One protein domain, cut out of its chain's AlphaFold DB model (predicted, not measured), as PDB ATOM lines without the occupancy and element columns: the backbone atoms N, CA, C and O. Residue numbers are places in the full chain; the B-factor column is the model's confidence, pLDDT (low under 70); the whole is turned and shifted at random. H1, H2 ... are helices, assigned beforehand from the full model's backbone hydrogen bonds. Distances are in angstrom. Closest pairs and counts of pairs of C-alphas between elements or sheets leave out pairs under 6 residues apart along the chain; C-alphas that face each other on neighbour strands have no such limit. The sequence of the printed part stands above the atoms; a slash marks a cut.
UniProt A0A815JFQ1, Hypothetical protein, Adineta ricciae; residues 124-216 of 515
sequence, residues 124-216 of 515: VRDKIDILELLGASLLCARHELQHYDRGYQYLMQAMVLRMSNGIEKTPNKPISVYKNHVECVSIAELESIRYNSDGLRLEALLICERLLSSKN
ATOM      1  N   VAL A 124      -1.821   8.105  44.218       90.94
ATOM      2  CA  VAL A 124      -1.849   7.659  42.809       90.94
ATOM      3  C   VAL A 124      -1.167   8.656  41.864       90.94
ATOM      4  O   VAL A 124      -0.413   8.244  40.987       90.94
ATOM      5  N   ARG A 125      -1.376   9.965  42.068       91.44
ATOM      6  CA  ARG A 125      -0.706  11.013  41.281       91.44
ATOM      7  C   ARG A 125       0.816  10.964  41.433       91.44
ATOM      8  O   ARG A 125       1.511  10.956  40.428       91.44
ATOM      9  N   ASP A 126       1.312  10.862  42.661       91.88
ATOM     10  CA  ASP A 126       2.750  10.802  42.924       91.88
ATOM     11  C   ASP A 126       3.348   9.507  42.345       91.88
ATOM     12  O   ASP A 126       4.437   9.534  41.784       91.88
ATOM     13  N   LYS A 127       2.611   8.381  42.373       94.25
ATOM     14  CA  LYS A 127       3.033   7.136  41.699       94.25
ATOM     15  C   LYS A 127       3.248   7.354  40.199       94.25
ATOM     16  O   LYS A 127       4.245   6.890  39.655       94.25
ATOM     17  N   ILE A 128       2.318   8.048  39.544       95.12
ATOM     18  CA  ILE A 128       2.403   8.372  38.117       95.12
ATOM     19  C   ILE A 128       3.626   9.248  37.844       95.12
ATOM     20  O   ILE A 128       4.422   8.899  36.980       95.12
ATOM     21  N   ASP A 129       3.803  10.339  38.592       94.75
ATOM     22  CA  ASP A 129       4.916  11.270  38.374       94.75
ATOM     23  C   ASP A 129       6.278  10.589  38.616       94.75
ATOM     24  O   ASP A 129       7.224  10.815  37.865       94.75
ATOM     25  N   ILE A 130       6.377   9.689  39.600       96.19
ATOM     26  CA  ILE A 130       7.580   8.880  39.852       96.19
ATOM     27  C   ILE A 130       7.876   7.906  38.708       96.19
ATOM     28  O   ILE A 130       9.032   7.769  38.315       96.19
ATOM     29  N   LEU A 131       6.860   7.220  38.176       96.88
ATOM     30  CA  LEU A 131       7.029   6.300  37.048       96.88
ATOM     31  C   LEU A 131       7.409   7.049  35.767       96.88
ATOM     32  O   LEU A 131       8.276   6.590  35.025       96.88
ATOM     33  N   GLU A 132       6.799   8.213  35.526       96.25
ATOM     34  CA  GLU A 132       7.168   9.102  34.423       96.25
ATOM     35  C   GLU A 132       8.616   9.573  34.554       96.25
ATOM     36  O   GLU A 132       9.370   9.486  33.587       96.25
ATOM     37  N   LEU A 133       9.018  10.019  35.748       95.75
ATOM     38  CA  LEU A 133      10.379  10.465  36.021       95.75
ATOM     39  C   LEU A 133      11.396   9.330  35.858       95.75
ATOM     40  O   LEU A 133      12.399   9.523  35.184       95.75
ATOM     41  N   LEU A 134      11.128   8.141  36.408       95.81
ATOM     42  CA  LEU A 134      12.001   6.972  36.253       95.81
ATOM     43  C   LEU A 134      12.130   6.574  34.777       95.81
ATOM     44  O   LEU A 134      13.234   6.330  34.296       95.81
ATOM     45  N   GLY A 135      11.009   6.536  34.050       95.12
ATOM     46  CA  GLY A 135      11.002   6.244  32.620       95.12
ATOM     47  C   GLY A 135      11.804   7.266  31.814       95.12
ATOM     48  O   GLY A 135      12.605   6.885  30.962       95.12
ATOM     49  N   ALA A 136      11.641   8.553  32.121       94.25
ATOM     50  CA  ALA A 136      12.363   9.636  31.467       94.25
ATOM     51  C   ALA A 136      13.870   9.610  31.778       94.25
ATOM     52  O   ALA A 136      14.675   9.656  30.849       94.25
ATOM     53  N   SER A 137      14.267   9.456  33.044       92.56
ATOM     54  CA  SER A 137      15.679   9.352  33.436       92.56
ATOM     55  C   SER A 137      16.363   8.134  32.803       92.56
ATOM     56  O   SER A 137      17.489   8.250  32.323       92.56
ATOM     57  N   LEU A 138      15.675   6.988  32.683       91.94
ATOM     58  CA  LEU A 138      16.191   5.820  31.952       91.94
ATOM     59  C   LEU A 138      16.433   6.120  30.464       91.94
ATOM     60  O   LEU A 138      17.443   5.693  29.912       91.94
ATOM     61  N   LEU A 139      15.532   6.863  29.818       90.62
ATOM     62  CA  LEU A 139      15.649   7.235  28.401       90.62
ATOM     63  C   LEU A 139      16.725   8.297  28.139       90.62
ATOM     64  O   LEU A 139      17.275   8.358  27.035       90.62
ATOM     65  N   CYS A 140      17.016   9.138  29.132       86.19
ATOM     66  CA  CYS A 140      18.085  10.131  29.078       86.19
ATOM     67  C   CYS A 140      19.458   9.559  29.472       86.19
ATOM     68  O   CYS A 140      20.487  10.146  29.118       86.19
ATOM     69  N   ALA A 141      19.502   8.419  30.167       80.31
ATOM     70  CA  ALA A 141      20.743   7.770  30.566       80.31
ATOM     71  C   ALA A 141      21.561   7.317  29.341       80.31
ATOM     72  O   ALA A 141      21.062   6.698  28.405       80.31
ATOM     73  N   ARG A 142      22.868   7.608  29.351       63.91
ATOM     74  CA  ARG A 142      23.801   7.370  28.227       63.91
ATOM     75  C   ARG A 142      24.167   5.900  27.974       63.91
ATOM     76  O   ARG A 142      25.099   5.628  27.218       63.91
ATOM     77  N   HIS A 143      23.479   4.954  28.599       54.09
ATOM     78  CA  HIS A 143      23.874   3.552  28.591       54.09
ATOM     79  C   HIS A 143      22.742   2.677  28.044       54.09
ATOM     80  O   HIS A 143      21.580   2.985  28.245       54.09
ATOM     81  N   GLU A 144      23.142   1.644  27.299       59.84
ATOM     82  CA  GLU A 144      22.440   0.415  26.881       59.84
ATOM     83  C   GLU A 144      21.034   0.509  26.244       59.84
ATOM     84  O   GLU A 144      20.093   1.086  26.773       59.84
ATOM     85  N   LEU A 145      20.841  -0.220  25.133       62.69
ATOM     86  CA  LEU A 145      19.529  -0.415  24.488       62.69
ATOM     87  C   LEU A 145      18.453  -0.934  25.460       62.69
ATOM     88  O   LEU A 145      17.275  -0.625  25.297       62.69
ATOM     89  N   GLN A 146      18.855  -1.681  26.494       66.06
ATOM     90  CA  GLN A 146      17.956  -2.203  27.522       66.06
ATOM     91  C   GLN A 146      17.226  -1.090  28.295       66.06
ATOM     92  O   GLN A 146      16.082  -1.286  28.711       66.06
ATOM     93  N   HIS A 147      17.843   0.084  28.449       80.81
ATOM     94  CA  HIS A 147      17.230   1.217  29.137       80.81
ATOM     95  C   HIS A 147      16.097   1.860  28.323       80.81
ATOM     96  O   HIS A 147      15.153   2.371  28.922       80.81
ATOM     97  N   TYR A 148      16.104   1.752  26.987       85.25
ATOM     98  CA  TYR A 148      15.006   2.250  26.149       85.25
ATOM     99  C   TYR A 148      13.718   1.452  26.339       85.25
ATOM    100  O   TYR A 148      12.661   2.033  26.593       85.25
ATOM    101  N   ASP A 149      13.810   0.123  26.271       88.81
ATOM    102  CA  ASP A 149      12.650  -0.748  26.473       88.81
ATOM    103  C   ASP A 149      12.085  -0.600  27.890       88.81
ATOM    104  O   ASP A 149      10.871  -0.496  28.071       88.81
ATOM    105  N   ARG A 150      12.965  -0.545  28.899       91.69
ATOM    106  CA  ARG A 150      12.582  -0.316  30.301       91.69
ATOM    107  C   ARG A 150      11.943   1.055  30.502       91.69
ATOM    108  O   ARG A 150      10.875   1.142  31.102       91.69
ATOM    109  N   GLY A 151      12.558   2.112  29.975       93.31
ATOM    110  CA  GLY A 151      12.047   3.475  30.079       93.31
ATOM    111  C   GLY A 151      10.651   3.600  29.473       93.31
ATOM    112  O   GLY A 151       9.726   4.066  30.137       93.31
ATOM    113  N   TYR A 152      10.458   3.061  28.265       94.75
ATOM    114  CA  TYR A 152       9.143   2.975  27.625       94.75
ATOM    115  C   TYR A 152       8.122   2.200  28.472       94.75
ATOM    116  O   TYR A 152       6.980   2.638  28.605       94.75
ATOM    117  N   GLN A 153       8.509   1.063  29.065       95.31
ATOM    118  CA  GLN A 153       7.613   0.279  29.922       95.31
ATOM    119  C   GLN A 153       7.102   1.094  31.114       95.31
ATOM    120  O   GLN A 153       5.907   1.037  31.402       95.31
ATOM    121  N   TYR A 154       7.958   1.877  31.775       97.06
ATOM    122  CA  TYR A 154       7.527   2.733  32.886       97.06
ATOM    123  C   TYR A 154       6.633   3.887  32.427       97.06
ATOM    124  O   TYR A 154       5.603   4.135  33.058       97.06
ATOM    125  N   LEU A 155       6.944   4.531  31.293       96.69
ATOM    126  CA  LEU A 155       6.056   5.543  30.707       96.69
ATOM    127  C   LEU A 155       4.676   4.955  30.369       96.69
ATOM    128  O   LEU A 155       3.649   5.576  30.644       96.69
ATOM    129  N   MET A 156       4.636   3.735  29.825       97.19
ATOM    130  CA  MET A 156       3.389   3.037  29.515       97.19
ATOM    131  C   MET A 156       2.602   2.688  30.783       97.19
ATOM    132  O   MET A 156       1.394   2.913  30.838       97.19
ATOM    133  N   GLN A 157       3.269   2.194  31.829       96.31
ATOM    134  CA  GLN A 157       2.632   1.934  33.123       96.31
ATOM    135  C   GLN A 157       2.021   3.209  33.716       96.31
ATOM    136  O   GLN A 157       0.870   3.191  34.155       96.31
ATOM    137  N   ALA A 158       2.751   4.327  33.675       96.44
ATOM    138  CA  ALA A 158       2.245   5.618  34.123       96.44
ATOM    139  C   ALA A 158       1.021   6.069  33.307       96.44
ATOM    140  O   ALA A 158       0.026   6.513  33.883       96.44
ATOM    141  N   MET A 159       1.051   5.895  31.981       95.56
ATOM    142  CA  MET A 159      -0.068   6.229  31.095       95.56
ATOM    143  C   MET A 159      -1.320   5.396  31.406       95.56
ATOM    144  O   MET A 159      -2.420   5.936  31.535       95.56
ATOM    145  N   VAL A 160      -1.165   4.084  31.600       96.12
ATOM    146  CA  VAL A 160      -2.268   3.188  31.986       96.12
ATOM    147  C   VAL A 160      -2.841   3.579  33.352       96.12
ATOM    148  O   VAL A 160      -4.063   3.603  33.534       96.12
ATOM    149  N   LEU A 161      -1.987   3.943  34.313       94.88
ATOM    150  CA  LEU A 161      -2.423   4.435  35.622       94.88
ATOM    151  C   LEU A 161      -3.181   5.764  35.519       94.88
ATOM    152  O   LEU A 161      -4.203   5.926  36.185       94.88
ATOM    153  N   ARG A 162      -2.748   6.687  34.650       94.62
ATOM    154  CA  ARG A 162      -3.480   7.933  34.370       94.62
ATOM    155  C   ARG A 162      -4.881   7.646  33.846       94.62
ATOM    156  O   ARG A 162      -5.854   8.139  34.412       94.62
ATOM    157  N   MET A 163      -4.981   6.821  32.802       93.12
ATOM    158  CA  MET A 163      -6.256   6.531  32.138       93.12
ATOM    159  C   MET A 163      -7.225   5.769  33.044       93.12
ATOM    160  O   MET A 163      -8.401   6.113  33.098       93.12
ATOM    161  N   SER A 164      -6.739   4.784  33.803       94.81
ATOM    162  CA  SER A 164      -7.581   4.023  34.741       94.81
ATOM    163  C   SER A 164      -8.134   4.867  35.894       94.81
ATOM    164  O   SER A 164      -9.193   4.542  36.420       94.81
ATOM    165  N   ASN A 165      -7.459   5.963  36.259       93.69
ATOM    166  CA  ASN A 165      -7.861   6.847  37.357       93.69
ATOM    167  C   ASN A 165      -8.434   8.200  36.888       93.69
ATOM    168  O   ASN A 165      -8.698   9.066  37.721       93.69
ATOM    169  N   GLY A 166      -8.612   8.410  35.576       91.81
ATOM    170  CA  GLY A 166      -9.126   9.667  35.017       91.81
ATOM    171  C   GLY A 166      -8.232  10.887  35.279       91.81
ATOM    172  O   GLY A 166      -8.734  12.000  35.415       91.81
ATOM    173  N   ILE A 167      -6.913  10.694  35.400       92.75
ATOM    174  CA  ILE A 167      -5.951  11.771  35.672       92.75
ATOM    175  C   ILE A 167      -5.400  12.301  34.350       92.75
ATOM    176  O   ILE A 167      -4.554  11.672  33.714       92.75
ATOM    177  N   GLU A 168      -5.837  13.494  33.962       88.12
ATOM    178  CA  GLU A 168      -5.376  14.150  32.738       88.12
ATOM    179  C   GLU A 168      -3.905  14.591  32.826       88.12
ATOM    180  O   GLU A 168      -3.405  14.998  33.882       88.12
ATOM    181  N   LYS A 169      -3.201  14.506  31.693       86.12
ATOM    182  CA  LYS A 169      -1.839  15.025  31.520       86.12
ATOM    183  C   LYS A 169      -1.928  16.440  30.947       86.12
ATOM    184  O   LYS A 169      -2.645  16.667  29.977       86.12
ATOM    185  N   THR A 170      -1.206  17.387  31.538       86.12
ATOM    186  CA  THR A 170      -1.165  18.788  31.090       86.12
ATOM    187  C   THR A 170       0.185  19.073  30.424       86.12
ATOM    188  O   THR A 170       1.126  19.446  31.130       86.12
ATOM    189  N   PRO A 171       0.316  18.851  29.104       84.06
ATOM    190  CA  PRO A 171       1.585  19.020  28.410       84.06
ATOM    191  C   PRO A 171       2.002  20.492  28.350       84.06
ATOM    192  O   PRO A 171       1.169  21.399  28.236       84.06
ATOM    193  N   ASN A 172       3.311  20.728  28.379       84.19
ATOM    194  CA  ASN A 172       3.868  22.052  28.119       84.19
ATOM    195  C   ASN A 172       3.628  22.492  26.664       84.19
ATOM    196  O   ASN A 172       3.420  21.678  25.762       84.19
ATOM    197  N   LYS A 173       3.668  23.809  26.423       85.19
ATOM    198  CA  LYS A 173       3.544  24.360  25.063       85.19
ATOM    199  C   LYS A 173       4.690  23.850  24.177       85.19
ATOM    200  O   LYS A 173       5.820  23.786  24.663       85.19
ATOM    201  N   PRO A 174       4.433  23.567  22.885       84.81
ATOM    202  CA  PRO A 174       5.474  23.131  21.966       84.81
ATOM    203  C   PRO A 174       6.555  24.204  21.821       84.81
ATOM    204  O   PRO A 174       6.263  25.398  21.702       84.81
ATOM    205  N   ILE A 175       7.811  23.760  21.831       84.06
ATOM    206  CA  ILE A 175       8.995  24.611  21.708       84.06
ATOM    207  C   ILE A 175       9.792  24.153  20.485       84.06
ATOM    208  O   ILE A 175      10.038  22.959  20.302       84.06
ATOM    209  N   SER A 176      10.249  25.109  19.674       85.44
ATOM    210  CA  SER A 176      10.981  24.842  18.427       85.44
ATOM    211  C   SER A 176      12.239  23.996  18.636       85.44
ATOM    212  O   SER A 176      12.520  23.099  17.846       85.44
ATOM    213  N   VAL A 177      12.958  24.234  19.735       86.69
ATOM    214  CA  VAL A 177      14.188  23.517  20.116       86.69
ATOM    215  C   VAL A 177      13.947  22.009  20.300       86.69
ATOM    216  O   VAL A 177      14.807  21.184  19.980       86.69
ATOM    217  N   TYR A 178      12.741  21.631  20.728       88.12
ATOM    218  CA  TYR A 178      12.304  20.243  20.884       88.12
ATOM    219  C   TYR A 178      11.552  19.723  19.656       88.12
ATOM    220  O   TYR A 178      10.689  18.862  19.779       88.12
ATOM    221  N   LYS A 179      11.834  20.267  18.463       87.38
ATOM    222  CA  LYS A 179      11.150  19.913  17.206       87.38
ATOM    223  C   LYS A 179       9.621  20.088  17.287       87.38
ATOM    224  O   LYS A 179       8.885  19.418  16.571       87.38
ATOM    225  N   ASN A 180       9.143  21.000  18.145       88.06
ATOM    226  CA  ASN A 180       7.725  21.176  18.489       88.06
ATOM    227  C   ASN A 180       7.039  19.890  18.992       88.06
ATOM    228  O   ASN A 180       5.820  19.772  18.881       88.06
ATOM    229  N   HIS A 181       7.811  18.945  19.544       89.62
ATOM    230  CA  HIS A 181       7.278  17.758  20.207       89.62
ATOM    231  C   HIS A 181       6.389  18.179  21.381       89.62
ATOM    232  O   HIS A 181       6.664  19.171  22.063       89.62
ATOM    233  N   VAL A 182       5.309  17.434  21.589       91.12
ATOM    234  CA  VAL A 182       4.351  17.627  22.680       91.12
ATOM    235  C   VAL A 182       4.241  16.297  23.402       91.12
ATOM    236  O   VAL A 182       4.216  15.258  22.747       91.12
ATOM    237  N   GLU A 183       4.188  16.339  24.734       93.88
ATOM    238  CA  GLU A 183       4.089  15.116  25.525       93.88
ATOM    239  C   GLU A 183       2.869  14.288  25.108       93.88
ATOM    240  O   GLU A 183       1.758  14.822  25.027       93.88
ATOM    241  N   CYS A 184       3.064  12.986  24.902       93.81
ATOM    242  CA  CYS A 184       1.982  12.060  24.584       93.81
ATOM    243  C   CYS A 184       0.935  12.068  25.703       93.81
ATOM    244  O   CYS A 184       1.289  11.943  26.881       93.81
ATOM    245  N   VAL A 185      -0.346  12.170  25.345       93.44
ATOM    246  CA  VAL A 185      -1.489  12.182  26.277       93.44
ATOM    247  C   VAL A 185      -2.335  10.909  26.207       93.44
ATOM    248  O   VAL A 185      -3.210  10.711  27.048       93.44
ATOM    249  N   SER A 186      -2.080  10.037  25.228       92.75
ATOM    250  CA  SER A 186      -2.790   8.767  25.053       92.75
ATOM    251  C   SER A 186      -1.842   7.581  24.857       92.75
ATOM    252  O   SER A 186      -0.692   7.736  24.442       92.75
ATOM    253  N   ILE A 187      -2.344   6.369  25.124       94.31
ATOM    254  CA  ILE A 187      -1.608   5.117  24.867       94.31
ATOM    255  C   ILE A 187      -1.232   5.001  23.385       94.31
ATOM    256  O   ILE A 187      -0.093   4.668  23.082       94.31
ATOM    257  N   ALA A 188      -2.149   5.332  22.471       94.81
ATOM    258  CA  ALA A 188      -1.907   5.236  21.030       94.81
ATOM    259  C   ALA A 188      -0.771   6.163  20.561       94.81
ATOM    260  O   ALA A 188       0.057   5.772  19.738       94.81
ATOM    261  N   GLU A 189      -0.699   7.383  21.104       94.81
ATOM    262  CA  GLU A 189       0.408   8.305  20.829       94.81
ATOM    263  C   GLU A 189       1.736   7.746  21.345       94.81
ATOM    264  O   GLU A 189       2.721   7.738  20.606       94.81
ATOM    265  N   LEU A 190       1.757   7.216  22.572       94.69
ATOM    266  CA  LEU A 190       2.968   6.640  23.153       94.69
ATOM    267  C   LEU A 190       3.439   5.395  22.376       94.69
ATOM    268  O   LEU A 190       4.629   5.244  22.106       94.69
ATOM    269  N   GLU A 191       2.515   4.535  21.940       95.00
ATOM    270  CA  GLU A 191       2.813   3.373  21.092       95.00
ATOM    271  C   GLU A 191       3.411   3.773  19.740       95.00
ATOM    272  O   GLU A 191       4.315   3.096  19.244       95.00
ATOM    273  N   SER A 192       2.963   4.894  19.164       94.94
ATOM    274  CA  SER A 192       3.469   5.383  17.877       94.94
ATOM    275  C   SER A 192       4.956   5.755  17.913       94.94
ATOM    276  O   SER A 192       5.648   5.620  16.902       94.94
ATOM    277  N   ILE A 193       5.471   6.164  19.081       93.44
ATOM    278  CA  ILE A 193       6.875   6.556  19.264       93.44
ATOM    279  C   ILE A 193       7.750   5.448  19.859       93.44
ATOM    280  O   ILE A 193       8.955   5.641  19.973       93.44
ATOM    281  N   ARG A 194       7.199   4.268  20.177       91.81
ATOM    282  CA  ARG A 194       7.919   3.166  20.850       91.81
ATOM    283  C   ARG A 194       9.257   2.796  20.202       91.81
ATOM    284  O   ARG A 194      10.225   2.524  20.901       91.81
ATOM    285  N   TYR A 195       9.302   2.751  18.872       88.75
ATOM    286  CA  TYR A 195      10.505   2.381  18.113       88.75
ATOM    287  C   TYR A 195      11.246   3.597  17.538       88.75
ATOM    288  O   TYR A 195      12.180   3.442  16.754       88.75
ATOM    289  N   ASN A 196      10.835   4.808  17.918       90.19
ATOM    290  CA  ASN A 196      11.474   6.058  17.538       90.19
ATOM    291  C   ASN A 196      12.301   6.585  18.719       90.19
ATOM    292  O   ASN A 196      11.776   7.247  19.616       90.19
ATOM    293  N   SER A 197      13.604   6.296  18.716       87.25
ATOM    294  CA  SER A 197      14.515   6.673  19.804       87.25
ATOM    295  C   SER A 197      14.597   8.188  20.019       87.25
ATOM    296  O   SER A 197      14.617   8.634  21.166       87.25
ATOM    297  N   ASP A 198      14.578   8.981  18.946       87.62
ATOM    298  CA  ASP A 198      14.540  10.446  19.013       87.62
ATOM    299  C   ASP A 198      13.234  10.940  19.647       87.62
ATOM    300  O   ASP A 198      13.253  11.820  20.507       87.62
ATOM    301  N   GLY A 199      12.102  10.347  19.250       90.44
ATOM    302  CA  GLY A 199      10.785  10.669  19.804       90.44
ATOM    303  C   GLY A 199      10.699  10.381  21.303       90.44
ATOM    304  O   GLY A 199      10.245  11.229  22.065       90.44
ATOM    305  N   LEU A 200      11.206   9.225  21.743       91.56
ATOM    306  CA  LEU A 200      11.243   8.866  23.163       91.56
ATOM    307  C   LEU A 200      12.164   9.772  23.985       91.56
ATOM    308  O   LEU A 200      11.810  10.131  25.105       91.56
ATOM    309  N   ARG A 201      13.325  10.177  23.450       90.56
ATOM    310  CA  ARG A 201      14.207  11.125  24.151       90.56
ATOM    311  C   ARG A 201      13.564  12.502  24.301       90.56
ATOM    312  O   ARG A 201      13.685  13.110  25.361       90.56
ATOM    313  N   LEU A 202      12.859  12.986  23.277       91.38
ATOM    314  CA  LEU A 202      12.119  14.250  23.361       91.38
ATOM    315  C   LEU A 202      10.947  14.165  24.346       91.38
ATOM    316  O   LEU A 202      10.753  15.099  25.123       91.38
ATOM    317  N   GLU A 203      10.217  13.048  24.363       94.00
ATOM    318  CA  GLU A 203       9.180  12.775  25.367       94.00
ATOM    319  C   GLU A 203       9.769  12.824  26.785       94.00
ATOM    320  O   GLU A 203       9.270  13.551  27.642       94.00
ATOM    321  N   ALA A 204      10.880  12.118  27.012       93.25
ATOM    322  CA  ALA A 204      11.581  12.099  28.291       93.25
ATOM    323  C   ALA A 204      12.040  13.498  28.725       93.25
ATOM    324  O   ALA A 204      11.825  13.895  29.869       93.25
ATOM    325  N   LEU A 205      12.616  14.281  27.810       91.81
ATOM    326  CA  LEU A 205      13.092  15.628  28.111       91.81
ATOM    327  C   LEU A 205      11.952  16.569  28.521       91.81
ATOM    328  O   LEU A 205      12.110  17.341  29.468       91.81
ATOM    329  N   LEU A 206      10.795  16.485  27.856       92.81
ATOM    330  CA  LEU A 206       9.609  17.262  28.226       92.81
ATOM    331  C   LEU A 206       9.041  16.845  29.587       92.81
ATOM    332  O   LEU A 206       8.694  17.716  30.385       92.81
ATOM    333  N   ILE A 207       8.987  15.538  29.868       94.00
ATOM    334  CA  ILE A 207       8.567  15.006  31.171       94.00
ATOM    335  C   ILE A 207       9.494  15.526  32.275       94.00
ATOM    336  O   ILE A 207       9.019  16.074  33.272       94.00
ATOM    337  N   CYS A 208      10.810  15.422  32.079       92.00
ATOM    338  CA  CYS A 208      11.807  15.958  33.001       92.00
ATOM    339  C   CYS A 208      11.628  17.466  33.196       92.00
ATOM    340  O   CYS A 208      11.643  17.946  34.326       92.00
ATOM    341  N   GLU A 209      11.403  18.230  32.128       90.44
ATOM    342  CA  GLU A 209      11.176  19.671  32.238       90.44
ATOM    343  C   GLU A 209       9.904  19.983  33.046       90.44
ATOM    344  O   GLU A 209       9.927  20.831  33.939       90.44
ATOM    345  N   ARG A 210       8.803  19.266  32.808       91.44
ATOM    346  CA  ARG A 210       7.551  19.443  33.556       91.44
ATOM    347  C   ARG A 210       7.702  19.096  35.038       91.44
ATOM    348  O   ARG A 210       7.232  19.855  35.881       91.44
ATOM    349  N   LEU A 211       8.351  17.977  35.357       91.25
ATOM    350  CA  LEU A 211       8.456  17.471  36.729       91.25
ATOM    351  C   LEU A 211       9.571  18.138  37.544       91.25
ATOM    352  O   LEU A 211       9.460  18.238  38.767       91.25
ATOM    353  N   LEU A 212      10.646  18.589  36.892       89.31
ATOM    354  CA  LEU A 212      11.863  19.052  37.564       89.31
ATOM    355  C   LEU A 212      12.144  20.550  37.396       89.31
ATOM    356  O   LEU A 212      13.002  21.066  38.104       89.31
ATOM    357  N   SER A 213      11.441  21.283  36.522       84.00
ATOM    358  CA  SER A 213      11.700  22.725  36.307       84.00
ATOM    359  C   SER A 213      11.610  23.570  37.581       84.00
ATOM    360  O   SER A 213      12.382  24.515  37.747       84.00
ATOM    361  N   SER A 214      10.705  23.216  38.496       80.81
ATOM    362  CA  SER A 214      10.529  23.883  39.795       80.81
ATOM    363  C   SER A 214      11.491  23.389  40.884       80.81
ATOM    364  O   SER A 214      11.508  23.940  41.985       80.81
ATOM    365  N   LYS A 215      12.296  22.362  40.592       83.19
ATOM    366  CA  LYS A 215      13.192  21.711  41.550       83.19
ATOM    367  C   LYS A 215      14.626  22.176  41.366       83.19
ATOM    368  O   LYS A 215      15.076  22.519  40.275       83.19
ATOM    369  N   ASN A 216      15.388  22.169  42.452       75.88
ATOM    370  CA  ASN A 216      16.774  22.626  42.448       75.88
ATOM    371  C   ASN A 216      17.755  21.457  42.228       75.88
ATOM    372  O   ASN A 216      18.771  21.366  42.913       75.88
TER     373      ASN A 216
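This is residues 124 to 216 of the 515 residues of the protein "Hypothetical protein" of Adineta ricciae (UniProt A0A815JFQ1). The two longest helices, H2 and H1, lie side by side as a helical hairpin; H4 packs on H1 and crosses it steeply, while the short H3 packs on residues 156 to 160 of H2. Between H2 and H3, residues 165 to 186 form a long loop that swings away from the H1 and H2 hairpin and folds back to H3. The printed part has 93 residues with four named helices, H1, H2, H3 and H4 in that order along the chain, and no named strand; the class is all helix. The whole is compact, with a radius of gyration of the C-alphas of 12.3 A, and rounded, spanning 31 by 29 by 28 A.

H2, the longest helix, covers residues 145 to 164 and measures 29.3 A from first to last C-alpha; it begins with C-alpha 145 at (19.529, -0.415, 24.488). H1 covers residues 124 to 140, 24.3 A, and begins with C-alpha 124 at (-1.849, 7.659, 42.809). H3 is residues 187 to 193, 10.3 A long. H4 is residues 197 to 212, 21.8 A long, and ends with C-alpha 212 at (11.863, 19.052, 37.564).

H2 and H1 form a hairpin and touch at a shallow tilt of 21 degrees, opposite ways; their closest C-alphas, those of Gly 151 and Gly 135, are 3.9 A apart. H2 and H3 are also a helical hairpin, opposite ways at a shallow tilt of 21 degrees. H2 touches H3 with residues 156 to 160 alone, and the closest C-alphas, those of Met 159 and Ile 187, are 6.5 A apart. H1 touches H4 at a steep tilt of 48 degrees, opposite ways, with the C-alphas of Ala 136 and Ala 204 closest at 4.1 A. The helix packing is mostly aligned, but only just: 2 of these 3 touching pairs are at a shallow tilt. H4 is close to H2 but not clearly touching it; their closest C-alphas, those of Leu 200 and Tyr 152, are 7.7 A apart. H3 and H4 are also close but not clearly touching, with the C-alphas of Ile 193 and Gly 199 closest at 5.7 A. H1 and H3 are apart. Every O i to N i+4 pair is within hydrogen-bond range in H1 and H4; in H2 15 of 16 are, and in H3 2 of 3.

The two C-alphas farthest apart, those of His 143 and Gly 166, are 34.2 A apart. The printed part has no cut. The links from H1 to H2 and from H3 to H4 are tight, and the link from H2 to H3, 22 residues, is long. The mean pLDDT of the printed part is 89.5, and residues 142 to 146 are under 70.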